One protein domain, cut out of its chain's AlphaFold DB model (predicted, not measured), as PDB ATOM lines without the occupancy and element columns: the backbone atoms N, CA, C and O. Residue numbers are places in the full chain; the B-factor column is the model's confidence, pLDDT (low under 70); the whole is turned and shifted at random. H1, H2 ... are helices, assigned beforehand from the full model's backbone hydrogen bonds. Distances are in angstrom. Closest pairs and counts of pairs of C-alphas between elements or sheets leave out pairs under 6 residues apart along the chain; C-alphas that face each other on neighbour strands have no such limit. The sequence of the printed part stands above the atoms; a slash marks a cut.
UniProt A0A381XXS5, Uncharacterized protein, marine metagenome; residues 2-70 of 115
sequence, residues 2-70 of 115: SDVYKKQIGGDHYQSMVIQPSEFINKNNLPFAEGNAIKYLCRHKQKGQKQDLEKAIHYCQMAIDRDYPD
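Overview. This is residues 2 to 70 of the 115 residues of an uncharacterized protein of marine metagenome (UniProt A0A381XXS5). Three helices stand in a row, folded back and forth, with H2 in the middle, the short H1 to one side of it and the long H3 to the other; H2 and H3 make a close helical hairpin. Before the row comes a looping lead of 19 residues with no named element, residues 2 to 20, at the H1 end. The printed part has 69 residues, with three named helices in the order H1, H2, H3 and no named strand; 37 of the residues are in the helices, and the class is all helix. It is only just compact, close to loose, with a radius of gyration of the C-alphas of 13.1 A, and its outline is elongated, spanning 44 by 27 by 17 A.

Arrangement. After residues 2 to 20, H1, residues 21 to 27, leads by a tight link of 4 residues to H2, residues 32 to 43. These two helices touch, and their closest C-alphas, those of Pro 21 and Lys 39, are 5.5 A apart. They run opposite ways at a steep tilt of 37 degrees, only just past shallow, and form a helical hairpin. A short link of 6 residues joins H2 to H3, residues 50 to 67. H2 and H3 touch with 23 pairs of C-alphas within 8 A, the closest being those of Ala 37 and Ala 56, 4.2 A apart. They run opposite ways at a shallow tilt of 21 degrees and form a second helical hairpin. H1 and H3 are apart. In H1, H2 and H3 every O i to N i+4 pair is within hydrogen-bond range.

Along the chain. The printed part begins with the C-alpha of Ser 2 at (159.070, 143.782, 173.284). H1 runs from Pro 21, with its C-alpha at (176.169, 143.619, 177.789), to Lys 27, and measures 10.1 A from first to last C-alpha. H2 runs from Phe 32 to Arg 43 over 16.5 A. H3, the longest helix with 18 residues, runs from Lys 50 to Asp 67 over 26.0 A, and its last C-alpha is at (190.856, 158.954, 184.656).

Size, cuts and confidence. The two C-alphas farthest apart are those of the first and last printed residues, Ser 2 and Asp 70, at 45.4 A. The printed part has no cut, and neither of the two links between helices is long. The C-alphas of residues 2 to 20 lie 9 to 22 A from the mean of the C-alphas. The mean pLDDT of the printed part is 93.3, and one printed residue, Ser 2, is under 70.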
ATOM      1  N   SER A   2     157.808 144.204 173.897       55.00
ATOM      2  CA  SER A   2     159.070 143.782 173.284       55.00
ATOM      3  C   SER A   2     160.216 144.299 174.140       55.00
ATOM      4  O   SER A   2     160.502 145.494 174.148       55.00
ATOM      5  N   ASP A   3     160.836 143.402 174.886       79.06
ATOM      6  CA  ASP A   3     162.075 143.702 175.580       79.06
ATOM      7  C   ASP A   3     163.162 143.939 174.522       79.06
ATOM      8  O   ASP A   3     163.497 143.036 173.747       79.06
ATOM      9  N   VAL A   4     163.649 145.177 174.430       85.94
ATOM     10  CA  VAL A   4     164.668 145.585 173.450       85.94
ATOM     11  C   VAL A   4     165.940 144.745 173.574       85.94
ATOM     12  O   VAL A   4     166.634 144.555 172.579       85.94
ATOM     13  N   TYR A   5     166.191 144.156 174.746       84.50
ATOM     14  CA  TYR A   5     167.328 143.279 175.015       84.50
ATOM     15  C   TYR A   5     167.113 141.827 174.563       84.50
ATOM     16  O   TYR A   5     168.043 141.030 174.595       84.50
ATOM     17  N   LYS A   6     165.920 141.460 174.075       83.12
ATOM     18  CA  LYS A   6     165.664 140.139 173.463       83.12
ATOM     19  C   LYS A   6     165.856 140.135 171.950       83.12
ATOM     20  O   LYS A   6     165.969 139.074 171.341       83.12
ATOM     21  N   LYS A   7     165.886 141.313 171.325       84.62
ATOM     22  CA  LYS A   7     166.015 141.465 169.875       84.62
ATOM     23  C   LYS A   7     167.437 141.889 169.521       84.62
ATOM     24  O   LYS A   7     167.829 143.019 169.779       84.62
ATOM     25  N   GLN A   8     168.184 141.013 168.854       83.00
ATOM     26  CA  GLN A   8     169.468 141.369 168.244       83.00
ATOM     27  C   GLN A   8     169.279 141.607 166.742       83.00
ATOM     28  O   GLN A   8     168.691 140.779 166.049       83.00
ATOM     29  N   ILE A   9     169.777 142.735 166.229       86.25
ATOM     30  CA  ILE A   9     169.823 143.001 164.787       86.25
ATOM     31  C   ILE A   9     171.184 142.542 164.255       86.25
ATOM     32  O   ILE A   9     172.195 143.204 164.479       86.25
ATOM     33  N   GLY A  10     171.198 141.407 163.552       78.69
ATOM     34  CA  GLY A  10     172.398 140.831 162.940       78.69
ATOM     35  C   GLY A  10     173.253 139.988 163.898       78.69
ATOM     36  O   GLY A  10     173.727 140.459 164.935       78.69
ATOM     37  N   GLY A  11     173.502 138.732 163.512       85.25
ATOM     38  CA  GLY A  11     174.180 137.729 164.347       85.25
ATOM     39  C   GLY A  11     173.389 137.342 165.606       85.25
ATOM     40  O   GLY A  11     172.261 137.788 165.797       85.25
ATOM     41  N   ASP A  12     174.016 136.555 166.480       88.56
ATOM     42  CA  ASP A  12     173.409 135.946 167.682       88.56
ATOM     43  C   ASP A  12     174.301 136.007 168.947       88.56
ATOM     44  O   ASP A  12     173.937 135.517 170.012       88.56
ATOM     45  N   HIS A  13     175.463 136.654 168.849       89.62
ATOM     46  CA  HIS A  13     176.538 136.631 169.849       89.62
ATOM     47  C   HIS A  13     176.207 137.168 171.259       89.62
ATOM     48  O   HIS A  13     177.025 136.980 172.157       89.62
ATOM     49  N   TYR A  14     175.049 137.802 171.481       88.06
ATOM     50  CA  TYR A  14     174.573 138.185 172.821       88.06
ATOM     51  C   TYR A  14     173.261 137.507 173.234       88.06
ATOM     52  O   TYR A  14     172.866 137.617 174.391       88.06
ATOM     53  N   GLN A  15     172.577 136.805 172.323       85.38
ATOM     54  CA  GLN A  15     171.248 136.236 172.585       85.38
ATOM     55  C   GLN A  15     171.269 135.106 173.618       85.38
ATOM     56  O   GLN A  15     170.276 134.884 174.303       85.38
ATOM     57  N   SER A  16     172.393 134.400 173.735       86.50
ATOM     58  CA  SER A  16     172.571 133.301 174.689       86.50
ATOM     59  C   SER A  16     172.985 133.759 176.090       86.50
ATOM     60  O   SER A  16     173.128 132.926 176.985       86.50
ATOM     61  N   MET A  17     173.204 135.060 176.304       89.94
ATOM     62  CA  MET A  17     173.624 135.586 177.601       89.94
ATOM     63  C   MET A  17     172.426 135.798 178.524       89.94
ATOM     64  O   MET A  17     171.374 136.259 178.094       89.94
ATOM     65  N   VAL A  18     172.618 135.519 179.817       92.06
ATOM     66  CA  VAL A  18     171.603 135.755 180.861       92.06
ATOM     67  C   VAL A  18     171.228 137.239 180.945       92.06
ATOM     68  O   VAL A  18     170.066 137.571 181.151       92.06
ATOM     69  N   ILE A  19     172.212 138.125 180.766       91.81
ATOM     70  CA  ILE A  19     172.050 139.581 180.698       91.81
ATOM     71  C   ILE A  19     172.842 140.061 179.482       91.81
ATOM     72  O   ILE A  19     174.012 139.695 179.331       91.81
ATOM     73  N   GLN A  20     172.237 140.879 178.619       92.75
ATOM     74  CA  GLN A  20     172.984 141.460 177.506       92.75
ATOM     75  C   GLN A  20     173.994 142.501 178.010       92.75
ATOM     76  O   GLN A  20     173.663 143.285 178.904       92.75
ATOM     77  N   PRO A  21     175.189 142.609 177.396       94.88
ATOM     78  CA  PRO A  21     176.169 143.619 177.789       94.88
ATOM     79  C   PRO A  21     175.592 145.037 177.789       94.88
ATOM     80  O   PRO A  21     175.821 145.789 178.727       94.88
ATOM     81  N   SER A  22     174.783 145.390 176.784       93.75
ATOM     82  CA  SER A  22     174.125 146.700 176.687       93.75
ATOM     83  C   SER A  22     173.182 146.991 177.858       93.75
ATOM     84  O   SER A  22     173.117 148.127 178.320       93.75
ATOM     85  N   GLU A  23     172.470 145.982 178.361       94.69
ATOM     86  CA  GLU A  23     171.594 146.122 179.524       94.69
ATOM     87  C   GLU A  23     172.406 146.406 180.789       94.69
ATOM     88  O   GLU A  23     172.107 147.357 181.511       94.69
ATOM     89  N   PHE A  24     173.463 145.622 181.028       95.75
ATOM     90  CA  PHE A  24     174.361 145.811 182.169       95.75
ATOM     91  C   PHE A  24     175.018 147.197 182.147       95.75
ATOM     92  O   PHE A  24     175.027 147.895 183.159       95.75
ATOM     93  N   ILE A  25     175.519 147.620 180.986       97.62
ATOM     94  CA  ILE A  25     176.183 148.915 180.793       97.62
ATOM     95  C   ILE A  25     175.227 150.069 181.098       97.62
ATOM     96  O   ILE A  25     175.568 150.949 181.888       97.62
ATOM     97  N   ASN A  26     174.018 150.042 180.527       96.12
ATOM     98  CA  ASN A  26     173.039 151.112 180.704       96.12
ATOM     99  C   ASN A  26     172.529 151.184 182.146       96.12
ATOM    100  O   ASN A  26     172.438 152.270 182.705       96.12
ATOM    101  N   LYS A  27     172.226 150.038 182.775       96.69
ATOM    102  CA  LYS A  27     171.736 150.003 184.163       96.69
ATOM    103  C   LYS A  27     172.754 150.537 185.171       96.69
ATOM    104  O   LYS A  27     172.349 151.080 186.193       96.69
ATOM    105  N   ASN A  28     174.047 150.391 184.887       97.94
ATOM    106  CA  ASN A  28     175.127 150.873 185.748       97.94
ATOM    107  C   ASN A  28     175.694 152.235 185.311       97.94
ATOM    108  O   ASN A  28     176.638 152.710 185.934       97.94
ATOM    109  N   ASN A  29     175.143 152.864 184.263       97.81
ATOM    110  CA  ASN A  29     175.628 154.130 183.698       97.81
ATOM    111  C   ASN A  29     177.146 154.136 183.430       97.81
ATOM    112  O   ASN A  29     177.834 155.110 183.739       97.81
ATOM    113  N   LEU A  30     177.682 153.037 182.884       98.19
ATOM    114  CA  LEU A  30     179.121 152.945 182.635       98.19
ATOM    115  C   LEU A  30     179.541 153.896 181.507       98.19
ATOM    116  O   LEU A  30     178.832 153.984 180.495       98.19
ATOM    117  N   PRO A  31     180.702 154.569 181.624       98.12
ATOM    118  CA  PRO A  31     181.187 155.420 180.552       98.12
ATOM    119  C   PRO A  31     181.510 154.614 179.288       98.12
ATOM    120  O   PRO A  31     181.641 153.385 179.288       98.12
ATOM    121  N   PHE A  32     181.620 155.332 178.169       98.06
ATOM    122  CA  PHE A  32     181.696 154.729 176.840       98.06
ATOM    123  C   PHE A  32     182.830 153.707 176.693       98.06
ATOM    124  O   PHE A  32     182.625 152.660 176.074       98.06
ATOM    125  N   ALA A  33     184.014 153.988 177.240       98.31
ATOM    126  CA  ALA A  33     185.170 153.120 177.070       98.31
ATOM    127  C   ALA A  33     184.975 151.775 177.792       98.31
ATOM    128  O   ALA A  33     185.034 150.713 177.175       98.31
ATOM    129  N   GLU A  34     184.603 151.819 179.063       98.56
ATOM    130  CA  GLU A  34     184.339 150.667 179.919       98.56
ATOM    131  C   GLU A  34     183.188 149.819 179.375       98.56
ATOM    132  O   GLU A  34     183.285 148.591 179.299       98.56
ATOM    133  N   GLY A  35     182.122 150.472 178.899       98.50
ATOM    134  CA  GLY A  35     181.018 149.781 178.248       98.50
ATOM    135  C   GLY A  35     181.453 149.035 176.983       98.50
ATOM    136  O   GLY A  35     181.091 147.873 176.775       98.50
ATOM    137  N   ASN A  36     182.288 149.645 176.140       98.56
ATOM    138  CA  ASN A  36     182.821 148.953 174.971       98.56
ATOM    139  C   ASN A  36     183.745 147.795 175.357       98.56
ATOM    140  O   ASN A  36     183.642 146.732 174.743       98.56
ATOM    141  N   ALA A  37     184.596 147.962 176.370       98.62
ATOM    142  CA  ALA A  37     185.453 146.889 176.860       98.62
ATOM    143  C   ALA A  37     184.625 145.659 177.270       98.62
ATOM    144  O   ALA A  37     184.869 144.565 176.756       98.62
ATOM    145  N   ILE A  38     183.574 145.843 178.079       98.31
ATOM    146  CA  ILE A  38     182.656 144.759 178.481       98.31
ATOM    147  C   ILE A  38     182.015 144.106 177.255       98.31
ATOM    148  O   ILE A  38     182.036 142.885 177.111       98.31
ATOM    149  N   LYS A  39     181.487 144.916 176.328       97.31
ATOM    150  CA  LYS A  39     180.877 144.432 175.083       97.31
ATOM    151  C   LYS A  39     181.818 143.489 174.320       97.31
ATOM    152  O   LYS A  39     181.395 142.412 173.903       97.31
ATOM    153  N   TYR A  40     183.083 143.871 174.135       98.25
ATOM    154  CA  TYR A  40     184.057 143.046 173.414       98.25
ATOM    155  C   TYR A  40     184.509 141.812 174.211       98.25
ATOM    156  O   TYR A  40     184.632 140.735 173.624       98.25
ATOM    157  N   LEU A  41     184.664 141.926 175.535       98.12
ATOM    158  CA  LEU A  41     184.952 140.797 176.429       98.12
ATOM    159  C   LEU A  41     183.829 139.757 176.451       98.12
ATOM    160  O   LEU A  41     184.085 138.568 176.595       98.12
ATOM    161  N   CYS A  42     182.579 140.169 176.279       96.62
ATOM    162  CA  CYS A  42     181.468 139.234 176.170       96.62
ATOM    163  C   CYS A  42     181.395 138.591 174.775       96.62
ATOM    164  O   CYS A  42     181.012 137.432 174.657       96.62
ATOM    165  N   ARG A  43     181.770 139.320 173.716       96.62
ATOM    166  CA  ARG A  43     181.582 138.890 172.321       96.62
ATOM    167  C   ARG A  43     182.682 137.976 171.768       96.62
ATOM    168  O   ARG A  43     182.417 137.225 170.828       96.62
ATOM    169  N   HIS A  44     183.908 138.058 172.288       97.38
ATOM    170  CA  HIS A  44     185.095 137.568 171.573       97.38
ATOM    171  C   HIS A  44     185.044 136.080 171.168       97.38
ATOM    172  O   HIS A  44     185.579 135.709 170.124       97.38
ATOM    173  N   LYS A  45     184.401 135.209 171.961       94.31
ATOM    174  CA  LYS A  45     184.317 133.765 171.659       94.31
ATOM    175  C   LYS A  45     183.382 133.468 170.486       94.31
ATOM    176  O   LYS A  45     183.565 132.476 169.794       94.31
ATOM    177  N   GLN A  46     182.393 134.326 170.272       94.12
ATOM    178  CA  GLN A  46     181.340 134.179 169.273       94.12
ATOM    179  C   GLN A  46     181.673 134.965 168.001       94.12
ATOM    180  O   GLN A  46     181.254 134.593 166.909       94.12
ATOM    181  N   LYS A  47     182.422 136.067 168.124       94.06
ATOM    182  CA  LYS A  47     182.838 136.911 167.000       94.06
ATOM    183  C   LYS A  47     184.142 137.633 167.319       94.06
ATOM    184  O   LYS A  47     184.388 138.004 168.454       94.06
ATOM    185  N   GLY A  48     184.964 137.872 166.301       95.25
ATOM    186  CA  GLY A  48     186.147 138.735 166.404       95.25
ATOM    187  C   GLY A  48     187.357 138.121 167.117       95.25
ATOM    188  O   GLY A  48     188.476 138.525 166.809       95.25
ATOM    189  N   GLN A  49     187.175 137.119 167.987       97.38
ATOM    190  CA  GLN A  49     188.261 136.364 168.625       97.38
ATOM    191  C   GLN A  49     189.313 137.305 169.243       97.38
ATOM    192  O   GLN A  49     188.965 138.228 169.979       97.38
ATOM    193  N   LYS A  50     190.597 137.106 168.928       98.38
ATOM    194  CA  LYS A  50     191.706 137.933 169.420       98.38
ATOM    195  C   LYS A  50     191.493 139.430 169.167       98.38
ATOM    196  O   LYS A  50     191.776 140.233 170.047       98.38
ATOM    197  N   GLN A  51     190.938 139.803 168.015       98.56
ATOM    198  CA  GLN A  51     190.765 141.208 167.647       98.56
ATOM    199  C   GLN A  51     189.793 141.941 168.582       98.56
ATOM    200  O   GLN A  51     189.916 143.141 168.804       98.56
ATOM    201  N   ASP A  52     188.797 141.242 169.126       98.50
ATOM    202  CA  ASP A  52     187.894 141.848 170.102       98.50
ATOM    203  C   ASP A  52     188.570 142.006 171.470       98.50
ATOM    204  O   ASP A  52     188.340 143.010 172.137       98.50
ATOM    205  N   LEU A  53     189.484 141.107 171.849       98.75
ATOM    206  CA  LEU A  53     190.314 141.297 173.045       98.75
ATOM    207  C   LEU A  53     191.268 142.491 172.890       98.75
ATOM    208  O   LEU A  53     191.387 143.295 173.808       98.75
ATOM    209  N   GLU A  54     191.882 142.662 171.718       98.75
ATOM    210  CA  GLU A  54     192.721 143.832 171.412       98.75
ATOM    211  C   GLU A  54     191.912 145.138 171.484       98.75
ATOM    212  O   GLU A  54     192.368 146.121 172.068       98.75
ATOM    213  N   LYS A  55     190.669 145.141 170.982       98.56
ATOM    214  CA  LYS A  55     189.754 146.283 171.152       98.56
ATOM    215  C   LYS A  55     189.430 146.529 172.622       98.56
ATOM    216  O   LYS A  55     189.439 147.680 173.039       98.56
ATOM    217  N   ALA A  56     189.150 145.487 173.406       98.69
ATOM    218  CA  ALA A  56     188.881 145.638 174.835       98.69
ATOM    219  C   ALA A  56     190.070 146.277 175.571       98.69
ATOM    220  O   ALA A  56     189.864 147.219 176.329       98.69
ATOM    221  N   ILE A  57     191.301 145.837 175.281       98.69
ATOM    222  CA  ILE A  57     192.533 146.434 175.823       98.69
ATOM    223  C   ILE A  57     192.631 147.916 175.448       98.69
ATOM    224  O   ILE A  57     192.881 148.748 176.314       98.69
ATOM    225  N   HIS A  58     192.391 148.261 174.181       98.56
ATOM    226  CA  HIS A  58     192.419 149.656 173.738       98.56
ATOM    227  C   HIS A  58     191.402 150.525 174.493       98.56
ATOM    228  O   HIS A  58     191.740 151.612 174.951       98.56
ATOM    229  N   TYR A  59     190.178 150.031 174.692       98.62
ATOM    230  CA  TYR A  59     189.181 150.750 175.483       98.62
ATOM    231  C   TYR A  59     189.573 150.880 176.961       98.62
ATOM    232  O   TYR A  59     189.323 151.924 177.557       98.62
ATOM    233  N   CYS A  60     190.238 149.884 177.550       98.50
ATOM    234  CA  CYS A  60     190.823 150.041 178.884       98.50
ATOM    235  C   CYS A  60     191.892 151.144 178.902       98.50
ATOM    236  O   CYS A  60     191.891 151.958 179.817       98.50
ATOM    237  N   GLN A  61     192.752 151.222 177.880       97.75
ATOM    238  CA  GLN A  61     193.755 152.286 177.775       97.75
ATOM    239  C   GLN A  61     193.112 153.676 177.691       97.75
ATOM    240  O   GLN A  61     193.600 154.604 178.325       97.75
ATOM    241  N   MET A  62     191.993 153.816 176.974       97.38
ATOM    242  CA  MET A  62     191.238 155.076 176.937       97.38
ATOM    243  C   MET A  62     190.688 155.472 178.314       97.38
ATOM    244  O   MET A  62     190.680 156.651 178.652       97.38
ATOM    245  N   ALA A  63     190.203 154.508 179.104       97.56
ATOM    246  CA  ALA A  63     189.740 154.785 180.463       97.56
ATOM    247  C   ALA A  63     190.906 155.180 181.384       97.56
ATOM    248  O   ALA A  63     190.764 156.103 182.182       97.56
ATOM    249  N   ILE A  64     192.066 154.528 181.228       96.50
ATOM    250  CA  ILE A  64     193.294 154.875 181.955       96.50
ATOM    251  C   ILE A  64     193.718 156.307 181.637       96.50
ATOM    252  O   ILE A  64     193.892 157.088 182.558       96.50
ATOM    253  N   ASP A  65     193.817 156.670 180.362       94.06
ATOM    254  CA  ASP A  65     194.219 158.016 179.935       94.06
ATOM    255  C   ASP A  65     193.274 159.111 180.470       94.06
ATOM    256  O   ASP A  65     193.714 160.133 180.991       94.06
ATOM    257  N   ARG A  66     191.958 158.861 180.426       94.38
ATOM    258  CA  ARG A  66     190.931 159.798 180.909       94.38
ATOM    259  C   ARG A  66     190.968 160.006 182.428       94.38
ATOM    260  O   ARG A  66     190.858 161.142 182.886       94.38
ATOM    261  N   ASP A  67     191.046 158.920 183.197       95.50
ATOM    262  CA  ASP A  67     190.856 158.954 184.656       95.50
ATOM    263  C   ASP A  67     192.177 158.997 185.435       95.50
ATOM    264  O   ASP A  67     192.214 159.436 186.588       95.50
ATOM    265  N   TYR A  68     193.264 158.553 184.807       92.75
ATOM    266  CA  TYR A  68     194.609 158.450 185.368       92.75
ATOM    267  C   TYR A  68     195.656 159.009 184.388       92.75
ATOM    268  O   TYR A  68     196.601 158.295 184.047       92.75
ATOM    269  N   PRO A  69     195.516 160.270 183.933       84.88
ATOM    270  CA  PRO A  69     196.462 160.854 182.993       84.88
ATOM    271  C   PRO A  69     197.876 160.837 183.582       84.88
ATOM    272  O   PRO A  69     198.094 161.231 184.739       84.88
ATOM    273  N   ASP A  70     198.842 160.376 182.789       79.19
ATOM    274  CA  ASP A  70     200.234 160.296 183.209       79.19
ATOM    275  C   ASP A  70     200.786 161.709 183.430       79.19
ATOM    276  O   ASP A  70     201.068 162.471 182.509       79.19
TER     277      ASP A  70